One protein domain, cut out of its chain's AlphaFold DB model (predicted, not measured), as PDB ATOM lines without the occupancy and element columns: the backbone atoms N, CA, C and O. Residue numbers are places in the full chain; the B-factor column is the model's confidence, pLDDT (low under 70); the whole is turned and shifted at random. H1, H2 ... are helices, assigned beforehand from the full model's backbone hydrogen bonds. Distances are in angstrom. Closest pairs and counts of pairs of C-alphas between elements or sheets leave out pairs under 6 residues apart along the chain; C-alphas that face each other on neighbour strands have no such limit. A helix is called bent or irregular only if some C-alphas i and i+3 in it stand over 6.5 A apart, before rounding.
ATOM      1  N   LYS A   2      -7.077 -23.843  -8.197       61.28
ATOM      2  CA  LYS A   2      -5.774 -23.402  -7.629       61.28
ATOM      3  C   LYS A   2      -5.460 -21.900  -7.774       61.28
ATOM      4  O   LYS A   2      -4.789 -21.342  -6.915       61.28
ATOM      5  N   GLN A   3      -5.921 -21.253  -8.846       68.31
ATOM      6  CA  GLN A   3      -5.642 -19.833  -9.101       68.31
ATOM      7  C   GLN A   3      -6.447 -18.879  -8.202       68.31
ATOM      8  O   GLN A   3      -5.938 -17.833  -7.819       68.31
ATOM      9  N   ILE A   4      -7.667 -19.266  -7.817       74.62
ATOM     10  CA  ILE A   4      -8.553 -18.451  -6.970       74.62
ATOM     11  C   ILE A   4      -8.020 -18.435  -5.531       74.62
ATOM     12  O   ILE A   4      -7.873 -17.379  -4.930       74.62
ATOM     13  N   ILE A   5      -7.612 -19.601  -5.025       70.06
ATOM     14  CA  ILE A   5      -7.040 -19.764  -3.679       70.06
ATOM     15  C   ILE A   5      -5.723 -18.983  -3.538       70.06
ATOM     16  O   ILE A   5      -5.497 -18.327  -2.528       70.06
ATOM     17  N   LYS A   6      -4.871 -18.982  -4.573       66.19
ATOM     18  CA  LYS A   6      -3.623 -18.199  -4.581       66.19
ATOM     19  C   LYS A   6      -3.845 -16.684  -4.539       66.19
ATOM     20  O   LYS A   6      -2.970 -15.986  -4.050       66.19
ATOM     21  N   LYS A   7      -4.978 -16.188  -5.051       77.44
ATOM     22  CA  LYS A   7      -5.346 -14.763  -4.988       77.44
ATOM     23  C   LYS A   7      -5.829 -14.333  -3.599       77.44
ATOM     24  O   LYS A   7      -5.727 -13.158  -3.277       77.44
ATOM     25  N   LEU A   8      -6.357 -15.270  -2.808       81.81
ATOM     26  CA  LEU A   8      -6.895 -15.024  -1.466       81.81
ATOM     27  C   LEU A   8      -5.822 -15.065  -0.367       81.81
ATOM     28  O   LEU A   8      -6.018 -14.489   0.699       81.81
ATOM     29  N   ILE A   9      -4.696 -15.742  -0.605       81.56
ATOM     30  CA  ILE A   9      -3.618 -15.876   0.382       81.56
ATOM     31  C   ILE A   9      -2.633 -14.702   0.234       81.56
ATOM     32  O   ILE A   9      -2.149 -14.461  -0.875       81.56
ATOM     33  N   PRO A  10      -2.270 -14.001   1.326       86.62
ATOM     34  CA  PRO A  10      -1.285 -12.923   1.289       86.62
ATOM     35  C   PRO A  10       0.065 -13.397   0.742       86.62
ATOM     36  O   PRO A  10       0.551 -14.474   1.103       86.62
ATOM     37  N   LYS A  11       0.718 -12.569  -0.082       79.06
ATOM     38  CA  LYS A  11       2.017 -12.899  -0.693       79.06
ATOM     39  C   LYS A  11       3.095 -13.233   0.355       79.06
ATOM     40  O   LYS A  11       3.837 -14.185   0.168       79.06
ATOM     41  N   SER A  12       3.095 -12.549   1.503       82.12
ATOM     42  CA  SER A  12       4.010 -12.810   2.628       82.12
ATOM     43  C   SER A  12       3.895 -14.227   3.210       82.12
ATOM     44  O   SER A  12       4.895 -14.839   3.578       82.12
ATOM     45  N   LEU A  13       2.679 -14.775   3.270       80.75
ATOM     46  CA  LEU A  13       2.414 -16.150   3.705       80.75
ATOM     47  C   LEU A  13       2.852 -17.164   2.646       80.75
ATOM     48  O   LEU A  13       3.424 -18.201   2.980       80.75
ATOM     49  N   LEU A  14       2.616 -16.850   1.371       76.44
ATOM     50  CA  LEU A  14       3.069 -17.663   0.243       76.44
ATOM     51  C   LEU A  14       4.593 -17.748   0.181       76.44
ATOM     52  O   LEU A  14       5.106 -18.853   0.044       76.44
ATOM     53  N   ASP A  15       5.300 -16.631   0.337       79.50
ATOM     54  CA  ASP A  15       6.765 -16.578   0.308       79.50
ATOM     55  C   ASP A  15       7.374 -17.343   1.492       79.50
ATOM     56  O   ASP A  15       8.365 -18.055   1.334       79.50
ATOM     57  N   LYS A  16       6.719 -17.303   2.661       82.94
ATOM     58  CA  LYS A  16       7.095 -18.121   3.820       82.94
ATOM     59  C   LYS A  16       6.865 -19.616   3.579       82.94
ATOM     60  O   LYS A  16       7.664 -20.427   4.024       82.94
ATOM     61  N   TYR A  17       5.803 -20.000   2.869       78.75
ATOM     62  CA  TYR A  17       5.466 -21.402   2.583       78.75
ATOM     63  C   TYR A  17       6.248 -22.002   1.398       78.75
ATOM     64  O   TYR A  17       6.552 -23.198   1.383       78.75
ATOM     65  N   TYR A  18       6.584 -21.175   0.405       77.12
ATOM     66  CA  TYR A  18       7.255 -21.554  -0.837       77.12
ATOM     67  C   TYR A  18       8.492 -22.456  -0.646       77.12
ATOM     68  O   TYR A  18       8.554 -23.487  -1.325       77.12
ATOM     69  N   PRO A  19       9.443 -22.172   0.272       84.38
ATOM     70  CA  PRO A  19      10.632 -23.010   0.440       84.38
ATOM     71  C   PRO A  19      10.314 -24.411   0.982       84.38
ATOM     72  O   PRO A  19      10.905 -25.391   0.529       84.38
ATOM     73  N   TYR A  20       9.351 -24.543   1.899       87.06
ATOM     74  CA  TYR A  20       9.032 -25.826   2.539       87.06
ATOM     75  C   TYR A  20       8.427 -26.832   1.568       87.06
ATOM     76  O   TYR A  20       8.731 -28.023   1.626       87.06
ATOM     77  N   LYS A  21       7.606 -26.356   0.626       87.88
ATOM     78  CA  LYS A  21       7.050 -27.209  -0.425       87.88
ATOM     79  C   LYS A  21       8.162 -27.874  -1.240       87.88
ATOM     80  O   LYS A  21       8.087 -29.068  -1.516       87.88
ATOM     81  N   TRP A  22       9.177 -27.108  -1.635       88.44
ATOM     82  CA  TRP A  22      10.292 -27.628  -2.428       88.44
ATOM     83  C   TRP A  22      11.191 -28.548  -1.619       88.44
ATOM     84  O   TRP A  22      11.573 -29.600  -2.121       88.44
ATOM     85  N   GLN A  23      11.456 -28.220  -0.354       91.81
ATOM     86  CA  GLN A  23      12.183 -29.111   0.550       91.81
ATOM     87  C   GLN A  23      11.483 -30.466   0.689       91.81
ATOM     88  O   GLN A  23      12.125 -31.499   0.533       91.81
ATOM     89  N   TYR A  24      10.161 -30.478   0.879       92.81
ATOM     90  CA  TYR A  24       9.387 -31.719   0.929       92.81
ATOM     91  C   TYR A  24       9.493 -32.524  -0.372       92.81
ATOM     92  O   TYR A  24       9.719 -33.731  -0.334       92.81
ATOM     93  N   LEU A  25       9.357 -31.868  -1.530       92.81
ATOM     94  CA  LEU A  25       9.488 -32.534  -2.828       92.81
ATOM     95  C   LEU A  25      10.897 -33.102  -3.043       92.81
ATOM     96  O   LEU A  25      11.022 -34.224  -3.530       92.81
ATOM     97  N   ASN A  26      11.932 -32.368  -2.633       93.00
ATOM     98  CA  ASN A  26      13.319 -32.818  -2.698       93.00
ATOM     99  C   ASN A  26      13.537 -34.045  -1.816       93.00
ATOM    100  O   ASN A  26      13.962 -35.077  -2.319       93.00
ATOM    101  N   ILE A  27      13.168 -33.972  -0.535       93.31
ATOM    102  CA  ILE A  27      13.301 -35.091   0.408       93.31
ATOM    103  C   ILE A  27      12.539 -36.316  -0.104       93.31
ATOM    104  O   ILE A  27      13.086 -37.415  -0.146       93.31
ATOM    105  N   LYS A  28      11.297 -36.132  -0.566       94.69
ATOM    106  CA  LYS A  28      10.492 -37.216  -1.139       94.69
ATOM    107  C   LYS A  28      11.188 -37.874  -2.331       94.69
ATOM    108  O   LYS A  28      11.193 -39.098  -2.426       94.69
ATOM    109  N   THR A  29      11.746 -37.072  -3.234       92.88
ATOM    110  CA  THR A  29      12.447 -37.568  -4.426       92.88
ATOM    111  C   THR A  29      13.720 -38.310  -4.035       92.88
ATOM    112  O   THR A  29      13.943 -39.416  -4.507       92.88
ATOM    113  N   LEU A  30      14.519 -37.757  -3.124       90.62
ATOM    114  CA  LEU A  30      15.764 -38.378  -2.677       90.62
ATOM    115  C   LEU A  30      15.532 -39.705  -1.948       90.62
ATOM    116  O   LEU A  30      16.240 -40.679  -2.187       90.62
ATOM    117  N   ILE A  31      14.508 -39.779  -1.098       92.69
ATOM    118  CA  ILE A  31      14.155 -41.028  -0.419       92.69
ATOM    119  C   ILE A  31      13.667 -42.067  -1.431       92.69
ATOM    120  O   ILE A  31      14.112 -43.210  -1.386       92.69
ATOM    121  N   LYS A  32      12.763 -41.686  -2.342       89.94
ATOM    122  CA  LYS A  32      12.100 -42.639  -3.239       89.94
ATOM    123  C   LYS A  32      12.975 -43.086  -4.413       89.94
ATOM    124  O   LYS A  32      13.008 -44.270  -4.725       89.94
ATOM    125  N   GLU A  33      13.636 -42.151  -5.084       87.81
ATOM    126  CA  GLU A  33      14.347 -42.417  -6.341       87.81
ATOM    127  C   GLU A  33      15.825 -42.763  -6.118       87.81
ATOM    128  O   GLU A  33      16.419 -43.451  -6.945       87.81
ATOM    129  N   TYR A  34      16.403 -42.330  -4.993       85.75
ATOM    130  CA  TYR A  34      17.835 -42.468  -4.699       85.75
ATOM    131  C   TYR A  34      18.135 -43.226  -3.404       85.75
ATOM    132  O   TYR A  34      19.283 -43.267  -2.977       85.75
ATOM    133  N   ASN A  35      17.115 -43.802  -2.757       90.50
ATOM    134  CA  ASN A  35      17.262 -44.613  -1.544       90.50
ATOM    135  C   ASN A  35      18.104 -43.937  -0.445       90.50
ATOM    136  O   ASN A  35      18.882 -44.577   0.271       90.50
ATOM    137  N   GLN A  36      17.970 -42.611  -0.321       90.19
ATOM    138  CA  GLN A  36      18.841 -41.808   0.539       90.19
ATOM    139  C   GLN A  36      18.767 -42.256   2.005       90.19
ATOM    140  O   GLN A  36      19.784 -42.297   2.692       90.19
ATOM    141  N   LEU A  37      17.574 -42.626   2.481       92.31
ATOM    142  CA  LEU A  37      17.371 -43.034   3.870       92.31
ATOM    143  C   LEU A  37      18.148 -44.312   4.209       92.31
ATOM    144  O   LEU A  37      18.839 -44.359   5.226       92.31
ATOM    145  N   GLN A  38      18.056 -45.331   3.354       91.62
ATOM    146  CA  GLN A  38      18.785 -46.577   3.561       91.62
ATOM    147  C   GLN A  38      20.292 -46.355   3.391       91.62
ATOM    148  O   GLN A  38      21.070 -46.853   4.202       91.62
ATOM    149  N   SER A  39      20.696 -45.525   2.423       90.50
ATOM    150  CA  SER A  39      22.100 -45.143   2.223       90.50
ATOM    151  C   SER A  39      22.722 -44.538   3.487       90.50
ATOM    152  O   SER A  39      23.819 -44.912   3.897       90.50
ATOM    153  N   MET A  40      21.992 -43.632   4.150       91.94
ATOM    154  CA  MET A  40      22.418 -43.022   5.414       91.94
ATOM    155  C   MET A  40      22.486 -44.042   6.552       91.94
ATOM    156  O   MET A  40      23.432 -44.021   7.335       91.94
ATOM    157  N   LYS A  41      21.495 -44.937   6.644       93.81
ATOM    158  CA  LYS A  41      21.425 -45.961   7.694       93.81
ATOM    159  C   LYS A  41      22.567 -46.971   7.593       93.81
ATOM    160  O   LYS A  41      23.115 -47.375   8.611       93.81
ATOM    161  N   GLU A  42      22.902 -47.389   6.378       90.56
ATOM    162  CA  GLU A  42      23.948 -48.383   6.128       90.56
ATOM    163  C   GLU A  42      25.344 -47.778   5.974       90.56
ATOM    164  O   GLU A  42      26.320 -48.522   5.889       90.56
ATOM    165  N   TRP A  43      25.444 -46.445   5.927       88.75
ATOM    166  CA  TRP A  43      26.671 -45.724   5.593       88.75
ATOM    167  C   TRP A  43      27.279 -46.190   4.257       88.75
ATOM    168  O   TRP A  43      28.492 -46.333   4.100       88.75
ATOM    169  N   LYS A  44      26.410 -46.468   3.280       85.81
ATOM    170  CA  LYS A  44      26.762 -46.980   1.949       85.81
ATOM    171  C   LYS A  44      26.017 -46.195   0.885       85.81
ATOM    172  O   LYS A  44      24.888 -45.775   1.099       85.81
ATOM    173  N   SER A  45      26.635 -46.016  -0.276       83.88
ATOM    174  CA  SER A  45      25.945 -45.440  -1.427       83.88
ATOM    175  C   SER A  45      25.213 -46.564  -2.156       83.88
ATOM    176  O   SER A  45      25.850 -47.466  -2.697       83.88
ATOM    177  N   ILE A  46      23.883 -46.549  -2.101       87.19
ATOM    178  CA  ILE A  46      23.028 -47.583  -2.690       87.19
ATOM    179  C   ILE A  46      21.929 -46.948  -3.540       87.19
ATOM    180  O   ILE A  46      21.415 -45.881  -3.211       87.19
ATOM    181  N   ASP A  47      21.572 -47.596  -4.647       85.69
ATOM    182  CA  ASP A  47      20.475 -47.148  -5.506       85.69
ATOM    183  C   ASP A  47      19.093 -47.567  -4.959       85.69
ATOM    184  O   ASP A  47      18.963 -48.249  -3.936       85.69
ATOM    185  N   LYS A  48      18.030 -47.184  -5.677       86.19
ATOM    186  CA  LYS A  48      16.636 -47.589  -5.403       86.19
ATOM    187  C   LYS A  48      16.380 -49.100  -5.408       86.19
ATOM    188  O   LYS A  48      15.355 -49.534  -4.895       86.19
ATOM    189  N   ASN A  49      17.279 -49.887  -5.992       86.19
ATOM    190  CA  ASN A  49      17.207 -51.344  -6.049       86.19
ATOM    191  C   ASN A  49      18.121 -52.001  -4.994       86.19
ATOM    192  O   ASN A  49      18.275 -53.218  -5.005       86.19
ATOM    193  N   ASN A  50      18.707 -51.213  -4.083       84.56
ATOM    194  CA  ASN A  50      19.701 -51.624  -3.086       84.56
ATOM    195  C   ASN A  50      21.026 -52.133  -3.674       84.56
ATOM    196  O   ASN A  50      21.798 -52.789  -2.974       84.56
ATOM    197  N   ASN A  51      21.327 -51.823  -4.934       84.31
ATOM    198  CA  ASN A  51      22.643 -52.115  -5.485       84.31
ATOM    199  C   ASN A  51      23.650 -51.090  -4.955       84.31
ATOM    200  O   ASN A  51      23.338 -49.895  -4.939       84.31
ATOM    201  N   PRO A  52      24.865 -51.513  -4.572       82.88
ATOM    202  CA  PRO A  52      25.935 -50.581  -4.267       82.88
ATOM    203  C   PRO A  52      26.257 -49.764  -5.517       82.88
ATOM    204  O   PRO A  52      26.527 -50.316  -6.584       82.88
ATOM    205  N   ILE A  53      26.239 -48.445  -5.379       78.56
ATOM    206  CA  ILE A  53      26.673 -47.530  -6.426       78.56
ATOM    207  C   ILE A  53      27.962 -46.850  -5.998       78.56
ATOM    208  O   ILE A  53      28.220 -46.591  -4.823       78.56
ATOM    209  N   ALA A  54      28.806 -46.581  -6.982       72.94
ATOM    210  CA  ALA A  54      29.976 -45.757  -6.779       72.94
ATOM    211  C   ALA A  54      29.557 -44.338  -6.363       72.94
ATOM    212  O   ALA A  54      28.534 -43.824  -6.823       72.94
ATOM    213  N   TRP A  55      30.369 -43.692  -5.522       69.75
ATOM    214  CA  TRP A  55      30.139 -42.318  -5.077       69.75
ATOM    215  C   TRP A  55      30.489 -41.319  -6.191       69.75
ATOM    216  O   TRP A  55      31.478 -40.593  -6.139       69.75
ATOM    217  N   TYR A  56      29.672 -41.332  -7.240       70.31
ATOM    218  CA  TYR A  56      29.705 -40.399  -8.355       70.31
ATOM    219  C   TYR A  56      28.542 -39.426  -8.273       70.31
ATOM    220  O   TYR A  56      27.511 -39.691  -7.655       70.31
ATOM    221  N   THR A  57      28.690 -38.289  -8.947       69.94
ATOM    222  CA  THR A  57      27.562 -37.390  -9.169       69.94
ATOM    223  C   THR A  57      26.542 -38.066 -10.089       69.94
ATOM    224  O   THR A  57      26.915 -38.731 -11.058       69.94
ATOM    225  N   TYR A  58      25.251 -37.879  -9.807       70.38
ATOM    226  CA  TYR A  58      24.164 -38.473 -10.596       70.38
ATOM    227  C   TYR A  58      24.283 -38.230 -12.112       70.38
ATOM    228  O   TYR A  58      24.151 -39.201 -12.853       70.38
ATOM    229  N   PRO A  59      24.659 -37.023 -12.597       77.38
ATOM    230  CA  PRO A  59      24.864 -36.802 -14.029       77.38
ATOM    231  C   PRO A  59      25.961 -37.685 -14.635       77.38
ATOM    232  O   PRO A  59      25.838 -38.137 -15.769       77.38
ATOM    233  N   THR A  60      27.025 -37.969 -13.877       81.12
ATOM    234  CA  THR A  60      28.117 -38.839 -14.336       81.12
ATOM    235  C   THR A  60      27.640 -40.283 -14.473       81.12
ATOM    236  O   THR A  60      27.952 -40.938 -15.461       81.12
ATOM    237  N   LEU A  61      26.849 -40.781 -13.517       76.00
ATOM    238  CA  LEU A  61      26.284 -42.134 -13.582       76.00
ATOM    239  C   LEU A  61      25.295 -42.291 -14.739       76.00
ATOM    240  O   LEU A  61      25.298 -43.319 -15.412       76.00
ATOM    241  N   GLU A  62      24.441 -41.294 -14.968       77.50
ATOM    242  CA  GLU A  62      23.504 -41.283 -16.097       77.50
ATOM    243  C   GLU A  62      24.246 -41.269 -17.435       77.50
ATOM    244  O   GLU A  62      23.938 -42.072 -18.314       77.50
ATOM    245  N   TYR A  63      25.272 -40.423 -17.556       83.81
ATOM    246  CA  TYR A  63      26.127 -40.363 -18.738       83.81
ATOM    247  C   TYR A  63      26.817 -41.702 -19.016       83.81
ATOM    248  O   TYR A  63      26.738 -42.212 -20.130       83.81
ATOM    249  N   LEU A  64      27.450 -42.307 -18.005       81.19
ATOM    250  CA  LEU A  64      28.135 -43.590 -18.162       81.19
ATOM    251  C   LEU A  64      27.167 -44.732 -18.507       81.19
ATOM    252  O   LEU A  64      27.522 -45.597 -19.302       81.19
ATOM    253  N   ASN A  65      25.938 -44.716 -17.975       79.69
ATOM    254  CA  ASN A  65      24.917 -45.728 -18.279       79.69
ATOM    255  C   ASN A  65      24.427 -45.652 -19.730       79.69
ATOM    256  O   ASN A  65      23.933 -46.647 -20.256       79.69
ATOM    257  N   ALA A  66      24.522 -44.482 -20.363       86.31
ATOM    258  CA  ALA A  66      24.132 -44.301 -21.757       86.31
ATOM    259  C   ALA A  66      25.175 -44.848 -22.749       86.31
ATOM    260  O   ALA A  66      24.885 -44.952 -23.941       86.31
ATOM    261  N   LEU A  67      26.384 -45.189 -22.285       87.00
ATOM    262  CA  LEU A  67      27.469 -45.695 -23.122       87.00
ATOM    263  C   LEU A  67      27.473 -47.230 -23.166       87.00
ATOM    264  O   LEU A  67      27.383 -47.893 -22.134       87.00
ATOM    265  N   ASP A  68      27.670 -47.806 -24.355       85.31
ATOM    266  CA  ASP A  68      27.949 -49.239 -24.504       85.31
ATOM    267  C   ASP A  68      29.457 -49.509 -24.386       85.31
ATOM    268  O   ASP A  68      30.232 -49.270 -25.317       85.31
ATOM    269  N   LEU A  69      29.876 -49.989 -23.214       83.31
ATOM    270  CA  LEU A  69      31.283 -50.231 -22.878       83.31
ATOM    271  C   LEU A  69      31.674 -51.719 -22.900       83.31
ATOM    272  O   LEU A  69      32.795 -52.051 -22.525       83.31
ATOM    273  N   ARG A  70      30.787 -52.621 -23.343       80.31
ATOM    274  CA  ARG A  70      30.967 -54.083 -23.200       80.31
ATOM    275  C   ARG A  70      32.217 -54.640 -23.892       80.31
ATOM    276  O   ARG A  70      32.830 -55.566 -23.377       80.31
ATOM    277  N   GLU A  71      32.610 -54.065 -25.026       85.31
ATOM    278  CA  GLU A  71      33.766 -54.506 -25.830       85.31
ATOM    279  C   GLU A  71      34.898 -53.468 -25.855       85.31
ATOM    280  O   GLU A  71      35.719 -53.429 -26.775       85.31
ATOM    281  N   LYS A  72      34.915 -52.553 -24.881       82.62
ATOM    282  CA  LYS A  72      35.891 -51.464 -24.818       82.62
ATOM    283  C   LYS A  72      36.866 -51.693 -23.673       82.62
ATOM    284  O   LYS A  72      36.487 -52.119 -22.586       82.62
ATOM    285  N   LEU A  73      38.131 -51.356 -23.909       83.56
ATOM    286  CA  LEU A  73      39.114 -51.251 -22.838       83.56
ATOM    287  C   LEU A  73      38.869 -49.934 -22.095       83.56
ATOM    288  O   LEU A  73      39.076 -48.859 -22.656       83.56
ATOM    289  N   VAL A  74      38.402 -50.020 -20.851       81.25
ATOM    290  CA  VAL A  74      38.104 -48.852 -20.013       81.25
ATOM    291  C   VAL A  74      39.249 -48.638 -19.029       81.25
ATOM    292  O   VAL A  74      39.560 -49.517 -18.227       81.25
ATOM    293  N   LEU A  75      39.875 -47.462 -19.085       81.06
ATOM    294  CA  LEU A  75      40.823 -47.023 -18.066       81.06
ATOM    295  C   LEU A  75      40.063 -46.279 -16.968       81.06
ATOM    296  O   LEU A  75      39.490 -45.218 -17.205       81.06
ATOM    297  N   GLU A  76      40.095 -46.823 -15.758       71.19
ATOM    298  CA  GLU A  76      39.547 -46.167 -14.576       71.19
ATOM    299  C   GLU A  76      40.638 -45.400 -13.835       71.19
ATOM    300  O   GLU A  76      41.685 -45.952 -13.496       71.19
ATOM    301  N   TRP A  77      40.369 -44.130 -13.536       70.44
ATOM    302  CA  TRP A  77      41.246 -43.294 -12.727       70.44
ATOM    303  C   TRP A  77      40.481 -42.750 -11.517       70.44
ATOM    304  O   TRP A  77      39.438 -42.116 -11.666       70.44
ATOM    305  N   GLY A  78      40.997 -43.013 -10.311       65.06
ATOM    306  CA  GLY A  78      40.319 -42.740  -9.039       65.06
ATOM    307  C   GLY A  78      39.537 -43.953  -8.514       65.06
ATOM    308  O   GLY A  78      38.706 -44.531  -9.207       65.06
ATOM    309  N   GLY A  79      39.795 -44.361  -7.266       60.50
ATOM    310  CA  GLY A  79      39.361 -45.651  -6.695       60.50
ATOM    311  C   GLY A  79      37.853 -45.867  -6.501       60.50
ATOM    312  O   GLY A  79      37.452 -46.924  -6.022       60.50
ATOM    313  N   VAL A  80      37.014 -44.901  -6.870       58.41
ATOM    314  CA  VAL A  80      35.553 -44.967  -6.707       58.41
ATOM    315  C   VAL A  80      34.878 -45.690  -7.893       58.41
ATOM    316  O   VAL A  80      33.780 -46.217  -7.740       58.41
ATOM    317  N   ALA A  81      35.559 -45.812  -9.043       57.62
ATOM    318  CA  ALA A  81      35.032 -46.363 -10.306       57.62
ATOM    319  C   ALA A  81      34.710 -47.858 -10.291       57.62
ATOM    320  O   ALA A  81      33.739 -48.298 -10.911       57.62
ATOM    321  N   ARG A  82      35.494 -48.616  -9.523       56.38
ATOM    322  CA  ARG A  82      35.508 -50.082  -9.520       56.38
ATOM    323  C   ARG A  82      34.153 -50.714  -9.187       56.38
ATOM    324  O   ARG A  82      33.859 -51.815  -9.642       56.38
ATOM    325  N   LEU A  83      33.325 -50.035  -8.388       58.34
ATOM    326  CA  LEU A  83      31.991 -50.525  -8.021       58.34
ATOM    327  C   LEU A  83      31.000 -50.468  -9.192       58.34
ATOM    328  O   LEU A  83      30.057 -51.246  -9.224       58.34
ATOM    329  N   TYR A  84      31.198 -49.570 -10.156       61.66
ATOM    330  CA  TYR A  84      30.231 -49.335 -11.226       61.66
ATOM    331  C   TYR A  84      30.462 -50.245 -12.440       61.66
ATOM    332  O   TYR A  84      29.540 -50.895 -12.933       61.66
ATOM    333  N   THR A  85      31.705 -50.354 -12.899       55.94
ATOM    334  CA  THR A  85      32.089 -51.219 -14.029       55.94
ATOM    335  C   THR A  85      32.047 -52.704 -13.671       55.94
ATOM    336  O   THR A  85      31.670 -53.521 -14.509       55.94
ATOM    337  N   GLY A  86      32.329 -53.056 -12.410       57.47
ATOM    338  CA  GLY A  86      32.179 -54.418 -11.892       57.47
ATOM    339  C   GLY A  86      30.739 -54.938 -11.967       57.47
ATOM    340  O   GLY A  86      30.532 -56.112 -12.262       57.47
ATOM    341  N   VAL A  87      29.739 -54.066 -11.784       54.31
ATOM    342  CA  VAL A  87      28.311 -54.412 -11.914       54.31
ATOM    343  C   VAL A  87      27.891 -54.536 -13.384       54.31
ATOM    344  O   VAL A  87      27.109 -55.422 -13.728       54.31
ATOM    345  N   GLN A  88      28.426 -53.699 -14.278       53.47
ATOM    346  CA  GLN A  88      28.134 -53.781 -15.718       53.47
ATOM    347  C   GLN A  88      28.764 -55.027 -16.369       53.47
ATOM    348  O   GLN A  88      28.136 -55.651 -17.220       53.47
ATOM    349  N   GLY A  89      29.957 -55.444 -15.929       51.25
ATOM    350  CA  GLY A  89      30.633 -56.656 -16.416       51.25
ATOM    351  C   GLY A  89      30.060 -57.984 -15.890       51.25
ATOM    352  O   GLY A  89      30.400 -59.040 -16.420       51.25
ATOM    353  N   GLN A  90      29.199 -57.949 -14.866       42.06
ATOM    354  CA  GLN A  90      28.556 -59.132 -14.272       42.06
ATOM    355  C   GLN A  90      27.146 -59.417 -14.804       42.06
ATOM    356  O   GLN A  90      26.603 -60.481 -14.511       42.06
TER     357      GLN A  90
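This is residues 2 to 90 of the 92 residues of an uncharacterized protein of Helicobacter sp. MIT 99-5507 (UniProt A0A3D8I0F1). One long helix, H2, makes a nearly straight arm, with the short helix H1 set at an angle beyond its far end and a loose head at its other end. The head holds three short helices, H3, H4 and H5, joined by two long unnamed loops, residues 43 to 57 and 66 to 81. Residues 7 to 13 and 15 to 26, largely in H2, stand free, and the arm gives much of the length. The printed part has 89 residues, 53 of them in five named helices in the order H1, H2, H3, H4, H5, with no named strand; the class is all helix. The whole is extended, with a radius of gyration of the C-alphas of 19.9 A and spans of 62 by 28 by 22 A.

H2, residues 11 to 34, touches no helix. H3, residues 36 to 42, is close to H2 but not clearly touching it, the closest C-alphas being those of Leu 30 and Gln 36, 5.6 A apart. H2 and H3 run the same way at a steep tilt of 52 degrees. H1, residues 2 to 8, is only just apart from H2, the closest C-alphas being 8.3 A apart. H4, residues 58 to 65, is apart from H2 and from H3. H5, residues 82 to 88, and H4 are near each other, with 6 pairs of C-alphas within 10 A. H5 is apart from H2 and H3. Every O i to N i+4 pair is within hydrogen-bond range in H1, H3 and H4; in H2 it is 17 of 20 and in H5 2 of 3.

H2 has 24 residues and measures 33.8 A from C-alpha 11 at (2.017, -12.899, -0.693) to C-alpha 34 at (17.835, -42.468, -4.699). It is irregular, but only just: C-alphas 16 and 19 are 6.9 A apart. H1 begins with C-alpha 2 at (-5.774, -23.402, -7.629) and measures 10.5 A. H3 measures 10.0 A and H4 10.6 A. H5 measures 10.3 A and ends with C-alpha 88 at (28.134, -53.781, -15.718).

The two C-alphas farthest apart are those of Leu 8 and Leu 73, at 62.3 A. The printed part has no cut. The links from H1 to H2 and from H2 to H3 are tight; those from H3 to H4, with 15 residues, and from H4 to H5, with 16, are long. The mean pLDDT of the printed part is 79.1, and the model's confidence is low, under 70, at residues 2 to 3, 6, 55, 57 and 78 to 90.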